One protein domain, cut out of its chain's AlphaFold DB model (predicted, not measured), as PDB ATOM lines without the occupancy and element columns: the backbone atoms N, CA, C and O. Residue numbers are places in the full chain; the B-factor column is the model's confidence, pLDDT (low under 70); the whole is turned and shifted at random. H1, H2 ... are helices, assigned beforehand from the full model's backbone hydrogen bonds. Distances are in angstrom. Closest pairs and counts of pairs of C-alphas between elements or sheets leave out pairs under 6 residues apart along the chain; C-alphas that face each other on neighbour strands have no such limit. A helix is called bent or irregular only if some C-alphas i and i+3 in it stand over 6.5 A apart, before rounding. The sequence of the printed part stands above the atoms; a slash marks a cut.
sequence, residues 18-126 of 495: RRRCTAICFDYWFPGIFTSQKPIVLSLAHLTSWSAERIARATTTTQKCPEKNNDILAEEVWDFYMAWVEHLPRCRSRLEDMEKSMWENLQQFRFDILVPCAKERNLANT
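AT A GLANCE: This is residues 18 to 126 of the 495 residues of the protein "RING-type domain-containing protein" of Pseudogymnoascus destructans (UniProt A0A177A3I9). A short helix, H2, sits in the core; H3, H4 and H5 pack round it, each crossing it, and little H1 touches it too. The printed part has 109 residues with five named helices, H1 to H5 in order, and no named strand. It is all helix and compact, with a radius of gyration of the C-alphas of 13.0 A and spans of 36 by 32 by 25 A.

HOW THE PARTS SIT: Start at H4, residues 74 to 90: its residues 77 to 81 alone touch H2, residues 38 to 47, about perpendicular at 79 degrees, closest at C-alphas Tyr 81 and Leu 42, 6.3 A. H2, the hub, touches H5, residues 95 to 109, closest at C-alphas Ser 43 and Met 102, 4.7 A. It touches H3, residues 52 to 62, at a steep tilt of 48 degrees, opposite ways, closest at C-alphas Val 41 and Ile 55, 6.3 A. It touches H1, residues 18 to 22, closest at C-alphas Pro 39 and Arg 18, 6.1 A. Every O i to N i+4 pair is within hydrogen-bond range in H1, H2, H3 and H5; H4 has 11 of 13.

IN THESE COORDINATES: Find C-alpha 74 at (-49.250, -59.751, -43.333); H4 runs 25.5 A from there, irregular, with C-alphas 86 and 89 7.1 A apart. H5 runs 21.5 A to C-alpha 109 at (-40.046, -50.612, -58.625).

THE WHOLE: The printed part has no cut; links H1 to H2 and H3 to H4 are long. Look for pLDDT under 70 at residues 18 to 29, 63 to 70, 89 to 94 and 112 to 121.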
ATOM      1  N   ARG A  18     -35.935 -42.940 -46.983       56.50
ATOM      2  CA  ARG A  18     -35.299 -43.953 -46.137       56.50
ATOM      3  C   ARG A  18     -34.948 -43.395 -44.762       56.50
ATOM      4  O   ARG A  18     -35.390 -43.998 -43.796       56.50
ATOM      5  N   ARG A  19     -34.245 -42.253 -44.647       59.75
ATOM      6  CA  ARG A  19     -33.926 -41.594 -43.353       59.75
ATOM      7  C   ARG A  19     -35.170 -41.101 -42.628       59.75
ATOM      8  O   ARG A  19     -35.253 -41.246 -41.415       59.75
ATOM      9  N   ARG A  20     -36.140 -40.531 -43.348       59.84
ATOM     10  CA  ARG A  20     -37.369 -39.990 -42.738       59.84
ATOM     11  C   ARG A  20     -38.271 -41.094 -42.188       59.84
ATOM     12  O   ARG A  20     -38.802 -40.939 -41.097       59.84
ATOM     13  N   CYS A  21     -38.386 -42.218 -42.894       54.31
ATOM     14  CA  CYS A  21     -39.132 -43.390 -42.441       54.31
ATOM     15  C   CYS A  21     -38.361 -44.174 -41.368       54.31
ATOM     16  O   CYS A  21     -38.949 -44.551 -40.363       54.31
ATOM     17  N   THR A  22     -37.040 -44.365 -41.497       51.66
ATOM     18  CA  THR A  22     -36.235 -45.050 -40.455       51.66
ATOM     19  C   THR A  22     -36.115 -44.265 -39.157       51.66
ATOM     20  O   THR A  22     -36.086 -44.880 -38.100       51.66
ATOM     21  N   ALA A  23     -36.129 -42.929 -39.193       54.31
ATOM     22  CA  ALA A  23     -36.141 -42.115 -37.975       54.31
ATOM     23  C   ALA A  23     -37.415 -42.305 -37.124       54.31
ATOM     24  O   ALA A  23     -37.402 -42.006 -35.932       54.31
ATOM     25  N   ILE A  24     -38.506 -42.793 -37.728       53.66
ATOM     26  CA  ILE A  24     -39.793 -43.053 -37.063       53.66
ATOM     27  C   ILE A  24     -39.938 -44.544 -36.711       53.66
ATOM     28  O   ILE A  24     -40.610 -44.895 -35.746       53.66
ATOM     29  N   CYS A  25     -39.304 -45.433 -37.479       55.59
ATOM     30  CA  CYS A  25     -39.557 -46.865 -37.419       55.59
ATOM     31  C   CYS A  25     -38.483 -47.624 -36.634       55.59
ATOM     32  O   CYS A  25     -37.367 -47.816 -37.111       55.59
ATOM     33  N   PHE A  26     -38.861 -48.168 -35.479       60.00
ATOM     34  CA  PHE A  26     -38.027 -49.050 -34.666       60.00
ATOM     35  C   PHE A  26     -37.601 -50.300 -35.467       60.00
ATOM     36  O   PHE A  26     -38.393 -51.223 -35.656       60.00
ATOM     37  N   ASP A  27     -36.350 -50.357 -35.943       59.88
ATOM     38  CA  ASP A  27     -35.761 -51.557 -36.580       59.88
ATOM     39  C   ASP A  27     -35.882 -52.809 -35.699       59.88
ATOM     40  O   ASP A  27     -35.967 -53.918 -36.212       59.88
ATOM     41  N   TYR A  28     -35.994 -52.624 -34.384       62.16
ATOM     42  CA  TYR A  28     -36.155 -53.704 -33.419       62.16
ATOM     43  C   TYR A  28     -37.593 -54.245 -33.293       62.16
ATOM     44  O   TYR A  28     -37.780 -55.334 -32.764       62.16
ATOM     45  N   TRP A  29     -38.620 -53.496 -33.713       68.94
ATOM     46  CA  TRP A  29     -40.020 -53.869 -33.437       68.94
ATOM     47  C   TRP A  29     -40.660 -54.705 -34.547       68.94
ATOM     48  O   TRP A  29     -41.640 -55.394 -34.290       68.94
ATOM     49  N   PHE A  30     -40.092 -54.678 -35.756       79.19
ATOM     50  CA  PHE A  30     -40.614 -55.392 -36.926       79.19
ATOM     51  C   PHE A  30     -39.488 -56.173 -37.615       79.19
ATOM     52  O   PHE A  30     -39.026 -55.763 -38.682       79.19
ATOM     53  N   PRO A  31     -38.990 -57.260 -36.994       75.75
ATOM     54  CA  PRO A  31     -37.815 -57.984 -37.476       75.75
ATOM     55  C   PRO A  31     -38.030 -58.665 -38.836       75.75
ATOM     56  O   PRO A  31     -37.047 -58.921 -39.533       75.75
ATOM     57  N   GLY A  32     -39.279 -58.937 -39.235       79.00
ATOM     58  CA  GLY A  32     -39.598 -59.488 -40.551       79.00
ATOM     59  C   GLY A  32     -39.489 -58.493 -41.708       79.00
ATOM     60  O   GLY A  32     -39.388 -58.930 -42.849       79.00
ATOM     61  N   ILE A  33     -39.451 -57.176 -41.453       84.94
ATOM     62  CA  ILE A  33     -39.376 -56.145 -42.504       84.94
ATOM     63  C   ILE A  33     -38.007 -55.464 -42.476       84.94
ATOM     64  O   ILE A  33     -37.710 -54.636 -41.609       84.94
ATOM     65  N   PHE A  34     -37.178 -55.749 -43.482       84.56
ATOM     66  CA  PHE A  34     -35.845 -55.161 -43.584       84.56
ATOM     67  C   PHE A  34     -35.898 -53.642 -43.789       84.56
ATOM     68  O   PHE A  34     -36.796 -53.093 -44.428       84.56
ATOM     69  N   THR A  35     -34.869 -52.933 -43.324       81.38
ATOM     70  CA  THR A  35     -34.748 -51.471 -43.451       81.38
ATOM     71  C   THR A  35     -34.881 -50.974 -44.900       81.38
ATOM     72  O   THR A  35     -35.369 -49.871 -45.139       81.38
ATOM     73  N   SER A  36     -34.459 -51.774 -45.883       80.94
ATOM     74  CA  SER A  36     -34.609 -51.482 -47.316       80.94
ATOM     75  C   SER A  36     -36.035 -51.689 -47.845       80.94
ATOM     76  O   SER A  36     -36.394 -51.078 -48.846       80.94
ATOM     77  N   GLN A  37     -36.847 -52.512 -47.179       86.12
ATOM     78  CA  GLN A  37     -38.237 -52.819 -47.536       86.12
ATOM     79  C   GLN A  37     -39.220 -51.805 -46.964       86.12
ATOM     80  O   GLN A  37     -40.243 -51.522 -47.580       86.12
ATOM     81  N   LYS A  38     -38.904 -51.219 -45.807       86.81
ATOM     82  CA  LYS A  38     -39.772 -50.267 -45.098       86.81
ATOM     83  C   LYS A  38     -40.334 -49.138 -45.977       86.81
ATOM     84  O   LYS A  38     -41.540 -48.908 -45.907       86.81
ATOM     85  N   PRO A  39     -39.544 -48.452 -46.830       86.19
ATOM     86  CA  PRO A  39     -40.088 -47.425 -47.719       86.19
ATOM     87  C   PRO A  39     -41.094 -47.984 -48.730       86.19
ATOM     88  O   PRO A  39     -42.100 -47.334 -48.998       86.19
ATOM     89  N   ILE A  40     -40.857 -49.190 -49.253       87.88
ATOM     90  CA  ILE A  40     -41.750 -49.870 -50.204       87.88
ATOM     91  C   ILE A  40     -43.062 -50.230 -49.508       87.88
ATOM     92  O   ILE A  40     -44.129 -49.875 -50.001       87.88
ATOM     93  N   VAL A  41     -42.978 -50.860 -48.331       89.50
ATOM     94  CA  VAL A  41     -44.147 -51.253 -47.534       89.50
ATOM     95  C   VAL A  41     -45.005 -50.039 -47.187       89.50
ATOM     96  O   VAL A  41     -46.209 -50.082 -47.411       89.50
ATOM     97  N   LEU A  42     -44.404 -48.940 -46.708       89.38
ATOM     98  CA  LEU A  42     -45.148 -47.711 -46.406       89.38
ATOM     99  C   LEU A  42     -45.785 -47.106 -47.655       89.38
ATOM    100  O   LEU A  42     -46.945 -46.716 -47.609       89.38
ATOM    101  N   SER A  43     -45.047 -47.045 -48.764       88.19
ATOM    102  CA  SER A  43     -45.563 -46.458 -50.003       88.19
ATOM    103  C   SER A  43     -46.753 -47.255 -50.532       88.19
ATOM    104  O   SER A  43     -47.773 -46.669 -50.882       88.19
ATOM    105  N   LEU A  44     -46.659 -48.588 -50.529       88.12
ATOM    106  CA  LEU A  44     -47.765 -49.452 -50.923       88.12
ATOM    107  C   LEU A  44     -48.941 -49.328 -49.943       88.12
ATOM    108  O   LEU A  44     -50.062 -49.095 -50.380       88.12
ATOM    109  N   ALA A  45     -48.710 -49.417 -48.634       89.25
ATOM    110  CA  ALA A  45     -49.774 -49.350 -47.630       89.25
ATOM    111  C   ALA A  45     -50.508 -47.999 -47.603       89.25
ATOM    112  O   ALA A  45     -51.703 -47.950 -47.309       89.25
ATOM    113  N   HIS A  46     -49.797 -46.908 -47.898       87.81
ATOM    114  CA  HIS A  46     -50.342 -45.557 -47.836       87.81
ATOM    115  C   HIS A  46     -50.999 -45.105 -49.143       87.81
ATOM    116  O   HIS A  46     -52.069 -44.501 -49.111       87.81
ATOM    117  N   LEU A  47     -50.364 -45.380 -50.289       84.69
ATOM    118  CA  LEU A  47     -50.779 -44.848 -51.594       84.69
ATOM    119  C   LEU A  47     -51.624 -45.821 -52.419       84.69
ATOM    120  O   LEU A  47     -52.123 -45.456 -53.484       84.69
ATOM    121  N   THR A  48     -51.771 -47.065 -51.963       80.38
ATOM    122  CA  THR A  48     -52.576 -48.075 -52.653       80.38
ATOM    123  C   THR A  48     -53.686 -48.591 -51.747       80.38
ATOM    124  O   THR A  48     -53.605 -48.503 -50.525       80.38
ATOM    125  N   SER A  49     -54.711 -49.186 -52.356       77.25
ATOM    126  CA  SER A  49     -55.749 -49.939 -51.645       77.25
ATOM    127  C   SER A  49     -55.369 -51.411 -51.442       77.25
ATOM    128  O   SER A  49     -56.241 -52.271 -51.337       77.25
ATOM    129  N   TRP A  50     -54.074 -51.744 -51.481       80.19
ATOM    130  CA  TRP A  50     -53.621 -53.129 -51.390       80.19
ATOM    131  C   TRP A  50     -53.783 -53.677 -49.972       80.19
ATOM    132  O   TRP A  50     -53.528 -52.989 -48.987       80.19
ATOM    133  N   SER A  51     -54.150 -54.959 -49.875       77.31
ATOM    134  CA  SER A  51     -54.165 -55.664 -48.593       77.31
ATOM    135  C   SER A  51     -52.744 -55.913 -48.084       77.31
ATOM    136  O   SER A  51     -51.795 -56.027 -48.871       77.31
ATOM    137  N   ALA A  52     -52.597 -56.070 -46.769       83.62
ATOM    138  CA  ALA A  52     -51.310 -56.342 -46.138       83.62
ATOM    139  C   ALA A  52     -50.618 -57.598 -46.705       83.62
ATOM    140  O   ALA A  52     -49.402 -57.602 -46.882       83.62
ATOM    141  N   GLU A  53     -51.368 -58.638 -47.087       76.81
ATOM    142  CA  GLU A  53     -50.810 -59.841 -47.716       76.81
ATOM    143  C   GLU A  53     -50.219 -59.544 -49.094       76.81
ATOM    144  O   GLU A  53     -49.160 -60.070 -49.444       76.81
ATOM    145  N   ARG A  54     -50.909 -58.730 -49.907       78.50
ATOM    146  CA  ARG A  54     -50.402 -58.350 -51.229       78.50
ATOM    147  C   ARG A  54     -49.124 -57.544 -51.079       78.50
ATOM    148  O   ARG A  54     -48.168 -57.800 -51.802       78.50
ATOM    149  N   ILE A  55     -49.106 -56.611 -50.133       85.56
ATOM    150  CA  ILE A  55     -47.934 -55.792 -49.833       85.56
ATOM    151  C   ILE A  55     -46.775 -56.679 -49.378       85.56
ATOM    152  O   ILE A  55     -45.679 -56.541 -49.918       85.56
ATOM    153  N   ALA A  56     -47.015 -57.629 -48.468       85.31
ATOM    154  CA  ALA A  56     -46.012 -58.597 -48.032       85.31
ATOM    155  C   ALA A  56     -45.430 -59.367 -49.229       85.31
ATOM    156  O   ALA A  56     -44.225 -59.318 -49.461       85.31
ATOM    157  N   ARG A  57     -46.276 -59.984 -50.068       78.75
ATOM    158  CA  ARG A  57     -45.826 -60.739 -51.258       78.75
ATOM    159  C   ARG A  57     -45.079 -59.883 -52.266       78.75
ATOM    160  O   ARG A  57     -44.032 -60.299 -52.760       78.75
ATOM    161  N   ALA A  58     -45.621 -58.716 -52.598       82.62
ATOM    162  CA  ALA A  58     -45.006 -57.804 -53.548       82.62
ATOM    163  C   ALA A  58     -43.619 -57.397 -53.048       82.62
ATOM    164  O   ALA A  58     -42.641 -57.523 -53.779       82.62
ATOM    165  N   THR A  59     -43.508 -57.025 -51.776       85.19
ATOM    166  CA  THR A  59     -42.240 -56.631 -51.157       85.19
ATOM    167  C   THR A  59     -41.226 -57.779 -51.157       85.19
ATOM    168  O   THR A  59     -40.080 -57.567 -51.556       85.19
ATOM    169  N   THR A  60     -41.646 -59.004 -50.822       81.75
ATOM    170  CA  THR A  60     -40.794 -60.204 -50.893       81.75
ATOM    171  C   THR A  60     -40.340 -60.509 -52.327       81.75
ATOM    172  O   THR A  60     -39.179 -60.830 -52.557       81.75
ATOM    173  N   THR A  61     -41.225 -60.367 -53.318       74.56
ATOM    174  CA  THR A  61     -40.932 -60.698 -54.728       74.56
ATOM    175  C   THR A  61     -40.005 -59.676 -55.387       74.56
ATOM    176  O   THR A  61     -39.145 -60.031 -56.195       74.56
ATOM    177  N   THR A  62     -40.170 -58.397 -55.042       70.88
ATOM    178  CA  THR A  62     -39.421 -57.285 -55.653       70.88
ATOM    179  C   THR A  62     -37.954 -57.283 -55.220       70.88
ATOM    180  O   THR A  62     -37.086 -56.784 -55.933       70.88
ATOM    181  N   GLN A  63     -37.651 -57.877 -54.065       66.06
ATOM    182  CA  GLN A  63     -36.316 -57.896 -53.494       66.06
ATOM    183  C   GLN A  63     -35.799 -59.335 -53.419       66.06
ATOM    184  O   GLN A  63     -35.808 -59.961 -52.365       66.06
ATOM    185  N   LYS A  64     -35.325 -59.862 -54.558       55.00
ATOM    186  CA  LYS A  64     -34.584 -61.134 -54.642       55.00
ATOM    187  C   LYS A  64     -33.247 -61.021 -53.894       55.00
ATOM    188  O   LYS A  64     -32.195 -60.907 -54.516       55.00
ATOM    189  N   CYS A  65     -33.275 -60.987 -52.567       50.97
ATOM    190  CA  CYS A  65     -32.072 -61.028 -51.748       50.97
ATOM    191  C   CYS A  65     -31.736 -62.506 -51.478       50.97
ATOM    192  O   CYS A  65     -32.534 -63.189 -50.840       50.97
ATOM    193  N   PRO A  66     -30.596 -63.028 -51.961       48.72
ATOM    194  CA  PRO A  66     -30.306 -64.466 -51.946       48.72
ATOM    195  C   PRO A  66     -30.004 -65.062 -50.559       48.72
ATOM    196  O   PRO A  66     -29.879 -66.277 -50.449       48.72
ATOM    197  N   GLU A  67     -29.889 -64.255 -49.499       52.09
ATOM    198  CA  GLU A  67     -29.266 -64.703 -48.242       52.09
ATOM    199  C   GLU A  67     -30.210 -64.935 -47.052       52.09
ATOM    200  O   GLU A  67     -29.748 -65.422 -46.024       52.09
ATOM    201  N   LYS A  68     -31.520 -64.660 -47.149       53.41
ATOM    202  CA  LYS A  68     -32.505 -65.044 -46.113       53.41
ATOM    203  C   LYS A  68     -33.933 -64.910 -46.647       53.41
ATOM    204  O   LYS A  68     -34.449 -63.801 -46.756       53.41
ATOM    205  N   ASN A  69     -34.585 -66.038 -46.935       54.16
ATOM    206  CA  ASN A  69     -36.034 -66.104 -47.154       54.16
ATOM    207  C   ASN A  69     -36.755 -65.917 -45.810       54.16
ATOM    208  O   ASN A  69     -37.240 -66.876 -45.216       54.16
ATOM    209  N   ASN A  70     -36.792 -64.687 -45.302       63.59
ATOM    210  CA  ASN A  70     -37.751 -64.339 -44.264       63.59
ATOM    211  C   ASN A  70     -39.040 -63.905 -44.962       63.59
ATOM    212  O   ASN A  70     -39.101 -62.833 -45.562       63.59
ATOM    213  N   ASP A  71     -40.054 -64.766 -44.907       77.88
ATOM    214  CA  ASP A  71     -41.396 -64.432 -45.371       77.88
ATOM    215  C   ASP A  71     -41.967 -63.316 -44.492       77.88
ATOM    216  O   ASP A  71     -42.290 -63.553 -43.329       77.88
ATOM    217  N   ILE A  72     -42.132 -62.120 -45.060       84.62
ATOM    218  CA  ILE A  72     -42.846 -61.021 -44.404       84.62
ATOM    219  C   ILE A  72     -44.273 -61.488 -44.092       84.62
ATOM    220  O   ILE A  72     -45.000 -61.938 -44.987       84.62
ATOM    221  N   LEU A  73     -44.694 -61.384 -42.831       83.69
ATOM    222  CA  LEU A  73     -46.070 -61.689 -42.443       83.69
ATOM    223  C   LEU A  73     -46.998 -60.510 -42.764       83.69
ATOM    224  O   LEU A  73     -46.600 -59.345 -42.738       83.69
ATOM    225  N   ALA A  74     -48.266 -60.800 -43.059       82.69
ATOM    226  CA  ALA A  74     -49.250 -59.751 -43.333       82.69
ATOM    227  C   ALA A  74     -49.530 -58.916 -42.072       82.69
ATOM    228  O   ALA A  74     -49.685 -57.700 -42.147       82.69
ATOM    229  N   GLU A  75     -49.518 -59.564 -40.911       84.88
ATOM    230  CA  GLU A  75     -49.592 -58.947 -39.591       84.88
ATOM    231  C   GLU A  75     -48.485 -57.913 -39.399       84.88
ATOM    232  O   GLU A  75     -48.765 -56.785 -39.011       84.88
ATOM    233  N   GLU A  76     -47.243 -58.267 -39.744       87.50
ATOM    234  CA  GLU A  76     -46.096 -57.368 -39.606       87.50
ATOM    235  C   GLU A  76     -46.234 -56.141 -40.503       87.50
ATOM    236  O   GLU A  76     -45.909 -55.040 -40.073       87.50
ATOM    237  N   VAL A  77     -46.742 -56.308 -41.731       88.94
ATOM    238  CA  VAL A  77     -47.017 -55.183 -42.639       88.94
ATOM    239  C   VAL A  77     -48.051 -54.233 -42.043       88.94
ATOM    240  O   VAL A  77     -47.842 -53.018 -42.059       88.94
ATOM    241  N   TRP A  78     -49.158 -54.773 -41.529       89.44
ATOM    242  CA  TRP A  78     -50.229 -53.961 -40.954       89.44
ATOM    243  C   TRP A  78     -49.771 -53.266 -39.672       89.44
ATOM    244  O   TRP A  78     -49.923 -52.051 -39.556       89.44
ATOM    245  N   ASP A  79     -49.137 -53.997 -38.751       88.81
ATOM    246  CA  ASP A  79     -48.642 -53.454 -37.484       88.81
ATOM    247  C   ASP A  79     -47.589 -52.365 -37.722       88.81
ATOM    248  O   ASP A  79     -47.609 -51.312 -37.082       88.81
ATOM    249  N   PHE A  80     -46.700 -52.580 -38.693       89.00
ATOM    250  CA  PHE A  80     -45.703 -51.599 -39.097       89.00
ATOM    251  C   PHE A  80     -46.338 -50.320 -39.654       89.00
ATOM    252  O   PHE A  80     -45.944 -49.213 -39.271       89.00
ATOM    253  N   TYR A  81     -47.332 -50.453 -40.535       90.00
ATOM    254  CA  TYR A  81     -48.035 -49.303 -41.093       90.00
ATOM    255  C   TYR A  81     -48.827 -48.543 -40.022       90.00
ATOM    256  O   TYR A  81     -48.756 -47.316 -39.965       90.00
ATOM    257  N   MET A  82     -49.522 -49.245 -39.129       89.00
ATOM    258  CA  MET A  82     -50.286 -48.618 -38.051       89.00
ATOM    259  C   MET A  82     -49.392 -47.909 -37.041       89.00
ATOM    260  O   MET A  82     -49.690 -46.778 -36.657       89.00
ATOM    261  N   ALA A  83     -48.242 -48.495 -36.700       85.56
ATOM    262  CA  ALA A  83     -47.233 -47.809 -35.904       85.56
ATOM    263  C   ALA A  83     -46.781 -46.505 -36.584       85.56
ATOM    264  O   ALA A  83     -46.642 -45.482 -35.917       85.56
ATOM    265  N   TRP A  84     -46.597 -46.497 -37.908       86.00
ATOM    266  CA  TRP A  84     -46.276 -45.272 -38.644       86.00
ATOM    267  C   TRP A  84     -47.421 -44.242 -38.606       86.00
ATOM    268  O   TRP A  84     -47.162 -43.074 -38.314       86.00
ATOM    269  N   VAL A  85     -48.676 -44.661 -38.815       85.50
ATOM    270  CA  VAL A  85     -49.864 -43.784 -38.751       85.50
ATOM    271  C   VAL A  85     -50.011 -43.128 -37.374       85.50
ATOM    272  O   VAL A  85     -50.215 -41.918 -37.293       85.50
ATOM    273  N   GLU A  86     -49.838 -43.878 -36.284       83.12
ATOM    274  CA  GLU A  86     -49.897 -43.339 -34.915       83.12
ATOM    275  C   GLU A  86     -48.806 -42.294 -34.630       83.12
ATOM    276  O   GLU A  86     -48.994 -41.376 -33.825       83.12
ATOM    277  N   HIS A  87     -47.656 -42.411 -35.297       77.19
ATOM    278  CA  HIS A  87     -46.532 -41.486 -35.149       77.19
ATOM    279  C   HIS A  87     -46.577 -40.319 -36.145       77.19
ATOM    280  O   HIS A  87     -45.849 -39.337 -35.959       77.19
ATOM    281  N   LEU A  88     -47.456 -40.368 -37.151       74.44
ATOM    282  CA  LEU A  88     -47.596 -39.336 -38.174       74.44
ATOM    283  C   LEU A  88     -47.821 -37.925 -37.593       74.44
ATOM    284  O   LEU A  88     -47.103 -37.013 -38.011       74.44
ATOM    285  N   PRO A  89     -48.682 -37.708 -36.571       65.56
ATOM    286  CA  PRO A  89     -48.885 -36.378 -35.980       65.56
ATOM    287  C   PRO A  89     -47.635 -35.783 -35.314       65.56
ATOM    288  O   PRO A  89     -47.595 -34.592 -35.018       65.56
ATOM    289  N   ARG A  90     -46.616 -36.605 -35.033       65.44
ATOM    290  CA  ARG A  90     -45.362 -36.192 -34.381       65.44
ATOM    291  C   ARG A  90     -44.246 -35.889 -35.382       65.44
ATOM    292  O   ARG A  90     -43.163 -35.460 -34.981       65.44
ATOM    293  N   CYS A  91     -44.489 -36.114 -36.668       63.62
ATOM    294  CA  CYS A  91     -43.514 -35.886 -37.722       63.62
ATOM    295  C   CYS A  91     -43.465 -34.399 -38.091       63.62
ATOM    296  O   CYS A  91     -44.493 -33.771 -38.313       63.62
ATOM    297  N   ARG A  92     -42.258 -33.823 -38.179       56.09
ATOM    298  CA  ARG A  92     -42.074 -32.415 -38.591       56.09
ATOM    299  C   ARG A  92     -42.273 -32.184 -40.097       56.09
ATOM    300  O   ARG A  92     -42.360 -31.036 -40.521       56.09
ATOM    301  N   SER A  93     -42.293 -33.248 -40.896       64.56
ATOM    302  CA  SER A  93     -42.467 -33.186 -42.352       64.56
ATOM    303  C   SER A  93     -43.939 -33.020 -42.720       64.56
ATOM    304  O   SER A  93     -44.801 -33.613 -42.073       64.56
ATOM    305  N   ARG A  94     -44.238 -32.275 -43.792       67.94
ATOM    306  CA  ARG A  94     -45.594 -32.248 -44.357       67.94
ATOM    307  C   ARG A  94     -45.874 -33.611 -44.995       67.94
ATOM    308  O   ARG A  94     -45.016 -34.141 -45.699       67.94
ATOM    309  N   LEU A  95     -47.064 -34.164 -44.753       75.12
ATOM    310  CA  LEU A  95     -47.496 -35.439 -45.340       75.12
ATOM    311  C   LEU A  95     -47.355 -35.426 -46.872       75.12
ATOM    312  O   LEU A  95     -46.851 -36.381 -47.446       75.12
ATOM    313  N   GLU A  96     -47.679 -34.295 -47.498       75.56
ATOM    314  CA  GLU A  96     -47.565 -34.051 -48.944       75.56
ATOM    315  C   GLU A  96     -46.141 -34.299 -49.485       75.56
ATOM    316  O   GLU A  96     -45.964 -34.898 -50.545       75.56
ATOM    317  N   ASP A  97     -45.106 -33.895 -48.736       75.06
ATOM    318  CA  ASP A  97     -43.708 -34.109 -49.133       75.06
ATOM    319  C   ASP A  97     -43.327 -35.594 -49.045       75.06
ATOM    320  O   ASP A  97     -42.516 -36.086 -49.830       75.06
ATOM    321  N   MET A  98     -43.903 -36.317 -48.079       77.31
ATOM    322  CA  MET A  98     -43.683 -37.754 -47.911       77.31
ATOM    323  C   MET A  98     -44.421 -38.561 -48.979       77.31
ATOM    324  O   MET A  98     -43.822 -39.471 -49.546       77.31
ATOM    325  N   GLU A  99     -45.669 -38.205 -49.290       83.50
ATOM    326  CA  GLU A  99     -46.466 -38.819 -50.357       83.50
ATOM    327  C   GLU A  99     -45.742 -38.724 -51.706       83.50
ATOM    328  O   GLU A  99     -45.654 -39.716 -52.430       83.50
ATOM    329  N   LYS A 100     -45.137 -37.566 -52.016       81.94
ATOM    330  CA  LYS A 100     -44.337 -37.391 -53.235       81.94
ATOM    331  C   LYS A 100     -43.170 -38.379 -53.306       81.94
ATOM    332  O   LYS A 100     -43.002 -39.061 -54.313       81.94
ATOM    333  N   SER A 101     -42.385 -38.497 -52.238       82.25
ATOM    334  CA  SER A 101     -41.273 -39.451 -52.210       82.25
ATOM    335  C   SER A 101     -41.742 -40.908 -52.202       82.25
ATOM    336  O   SER A 101     -41.086 -41.764 -52.791       82.25
ATOM    337  N   MET A 102     -42.864 -41.225 -51.553       86.12
ATOM    338  CA  MET A 102     -43.466 -42.561 -51.610       86.12
ATOM    339  C   MET A 102     -43.858 -42.921 -53.048       86.12
ATOM    340  O   MET A 102     -43.587 -44.029 -53.507       86.12
ATOM    341  N   TRP A 103     -44.409 -41.966 -53.797       83.06
ATOM    342  CA  TRP A 103     -44.747 -42.153 -55.206       83.06
ATOM    343  C   TRP A 103     -43.513 -42.417 -56.080       83.06
ATOM    344  O   TRP A 103     -43.507 -43.357 -56.874       83.06
ATOM    345  N   GLU A 104     -42.438 -41.649 -55.884       83.69
ATOM    346  CA  GLU A 104     -41.156 -41.856 -56.576       83.69
ATOM    347  C   GLU A 104     -40.590 -43.266 -56.318       83.69
ATOM    348  O   GLU A 104     -40.092 -43.915 -57.241       83.69
ATOM    349  N   ASN A 105     -40.737 -43.789 -55.091       82.12
ATOM    350  CA  ASN A 105     -40.349 -45.167 -54.775       82.12
ATOM    351  C   ASN A 105     -41.177 -46.184 -55.569       82.12
ATOM    352  O   ASN A 105     -40.611 -47.099 -56.162       82.12
ATOM    353  N   LEU A 106     -42.501 -46.033 -55.634       83.31
ATOM    354  CA  LEU A 106     -43.355 -46.971 -56.375       83.31
ATOM    355  C   LEU A 106     -43.044 -46.988 -57.876       83.31
ATOM    356  O   LEU A 106     -43.009 -48.063 -58.480       83.31
ATOM    357  N   GLN A 107     -42.753 -45.824 -58.465       82.38
ATOM    358  CA  GLN A 107     -42.348 -45.718 -59.870       82.38
ATOM    359  C   GLN A 107     -41.027 -46.444 -60.153       82.38
ATOM    360  O   GLN A 107     -40.891 -47.090 -61.193       82.38
ATOM    361  N   GLN A 108     -40.068 -46.385 -59.224       82.12
ATOM    362  CA  GLN A 108     -38.776 -47.057 -59.367       82.12
ATOM    363  C   GLN A 108     -38.916 -48.583 -59.459       82.12
ATOM    364  O   GLN A 108     -38.207 -49.223 -60.235       82.12
ATOM    365  N   PHE A 109     -39.839 -49.163 -58.692       77.38
ATOM    366  CA  PHE A 109     -40.046 -50.612 -58.625       77.38
ATOM    367  C   PHE A 109     -41.045 -51.155 -59.660       77.38
ATOM    368  O   PHE A 109     -41.224 -52.367 -59.733       77.38
ATOM    369  N   ARG A 110     -41.640 -50.284 -60.494       76.44
ATOM    370  CA  ARG A 110     -42.578 -50.645 -61.576       76.44
ATOM    371  C   ARG A 110     -43.723 -51.554 -61.114       76.44
ATOM    372  O   ARG A 110     -44.032 -52.547 -61.765       76.44
ATOM    373  N   PHE A 111     -44.347 -51.226 -59.986       76.06
ATOM    374  CA  PHE A 111     -45.580 -51.909 -59.600       76.06
ATOM    375  C   PHE A 111     -46.705 -51.563 -60.585       76.06
ATOM    376  O   PHE A 111     -46.857 -50.397 -60.953       76.06
ATOM    377  N   ASP A 112     -47.513 -52.556 -60.963       65.56
ATOM    378  CA  ASP A 112     -48.734 -52.364 -61.753       65.56
ATOM    379  C   ASP A 112     -49.786 -51.634 -60.901       65.56
ATOM    380  O   ASP A 112     -50.643 -52.241 -60.259       65.56
ATOM    381  N   ILE A 113     -49.667 -50.310 -60.813       65.06
ATOM    382  CA  ILE A 113     -50.582 -49.435 -60.076       65.06
ATOM    383  C   ILE A 113     -51.288 -48.568 -61.110       65.06
ATOM    384  O   ILE A 113     -50.676 -47.686 -61.710       65.06
ATOM    385  N   LEU A 114     -52.574 -48.844 -61.336       55.84
ATOM    386  CA  LEU A 114     -53.303 -48.283 -62.474       55.84
ATOM    387  C   LEU A 114     -53.461 -46.754 -62.418       55.84
ATOM    388  O   LEU A 114     -53.371 -46.132 -63.465       55.84
ATOM    389  N   VAL A 115     -53.628 -46.137 -61.244       55.12
ATOM    390  CA  VAL A 115     -53.684 -44.673 -60.995       55.12
ATOM    391  C   VAL A 115     -53.509 -44.475 -59.473       55.12
ATOM    392  O   VAL A 115     -53.904 -45.380 -58.731       55.12
ATOM    393  N   PRO A 116     -52.960 -43.353 -58.949       54.56
ATOM    394  CA  PRO A 116     -53.054 -43.052 -57.519       54.56
ATOM    395  C   PRO A 116     -54.519 -43.102 -57.064       54.56
ATOM    396  O   PRO A 116     -55.358 -42.318 -57.509       54.56
ATOM    397  N   CYS A 117     -54.835 -44.082 -56.217       53.31
ATOM    398  CA  CYS A 117     -56.184 -44.278 -55.706       53.31
ATOM    399  C   CYS A 117     -56.518 -43.112 -54.763       53.31
ATOM    400  O   CYS A 117     -55.661 -42.661 -54.003       53.31
ATOM    401  N   ALA A 118     -57.750 -42.600 -54.837       51.28
ATOM    402  CA  ALA A 118     -58.204 -41.467 -54.033       51.28
ATOM    403  C   ALA A 118     -57.884 -41.670 -52.537       51.28
ATOM    404  O   ALA A 118     -57.992 -42.788 -52.032       51.28
ATOM    405  N   LYS A 119     -57.533 -40.572 -51.846       55.88
ATOM    406  CA  LYS A 119     -57.050 -40.446 -50.446       55.88
ATOM    407  C   LYS A 119     -57.838 -41.202 -49.351       55.88
ATOM    408  O   LYS A 119     -57.459 -41.164 -48.187       55.88
ATOM    409  N   GLU A 120     -58.921 -41.886 -49.690       57.53
ATOM    410  CA  GLU A 120     -59.902 -42.452 -48.763       57.53
ATOM    411  C   GLU A 120     -59.698 -43.944 -48.449       57.53
ATOM    412  O   GLU A 120     -60.486 -44.513 -47.697       57.53
ATOM    413  N   ARG A 121     -58.690 -44.628 -49.016       67.69
ATOM    414  CA  ARG A 121     -58.597 -46.105 -48.935       67.69
ATOM    415  C   ARG A 121     -57.179 -46.642 -48.726       67.69
ATOM    416  O   ARG A 121     -56.735 -47.507 -49.473       67.69
ATOM    417  N   ASN A 122     -56.476 -46.119 -47.724       82.75
ATOM    418  CA  ASN A 122     -55.187 -46.665 -47.292       82.75
ATOM    419  C   ASN A 122     -55.369 -47.861 -46.332       82.75
ATOM    420  O   ASN A 122     -56.474 -48.115 -45.844       82.75
ATOM    421  N   LEU A 123     -54.283 -48.581 -46.033       85.56
ATOM    422  CA  LEU A 123     -54.317 -49.817 -45.239       85.56
ATOM    423  C   LEU A 123     -54.925 -49.651 -43.826       85.56
ATOM    424  O   LEU A 123     -55.444 -50.621 -43.279       85.56
ATOM    425  N   ALA A 124     -54.949 -48.441 -43.250       84.69
ATOM    426  CA  ALA A 124     -55.508 -48.195 -41.912       84.69
ATOM    427  C   ALA A 124     -57.034 -48.341 -41.884       84.69
ATOM    428  O   ALA A 124     -57.614 -48.553 -40.825       84.69
ATOM    429  N   ASN A 125     -57.679 -48.269 -43.050       80.06
ATOM    430  CA  ASN A 125     -59.112 -48.497 -43.187       80.06
ATOM    431  C   ASN A 125     -59.458 -49.994 -43.296       80.06
ATOM    432  O   ASN A 125     -60.626 -50.339 -43.454       80.06
ATOM    433  N   THR A 126     -58.462 -50.886 -43.226       74.44
ATOM    434  CA  THR A 126     -58.644 -52.344 -43.295       74.44
ATOM    435  C   THR A 126     -58.449 -52.992 -41.920       74.44
ATOM    436  O   THR A 126     -57.634 -52.507 -41.127       74.44
TER     437      THR A 126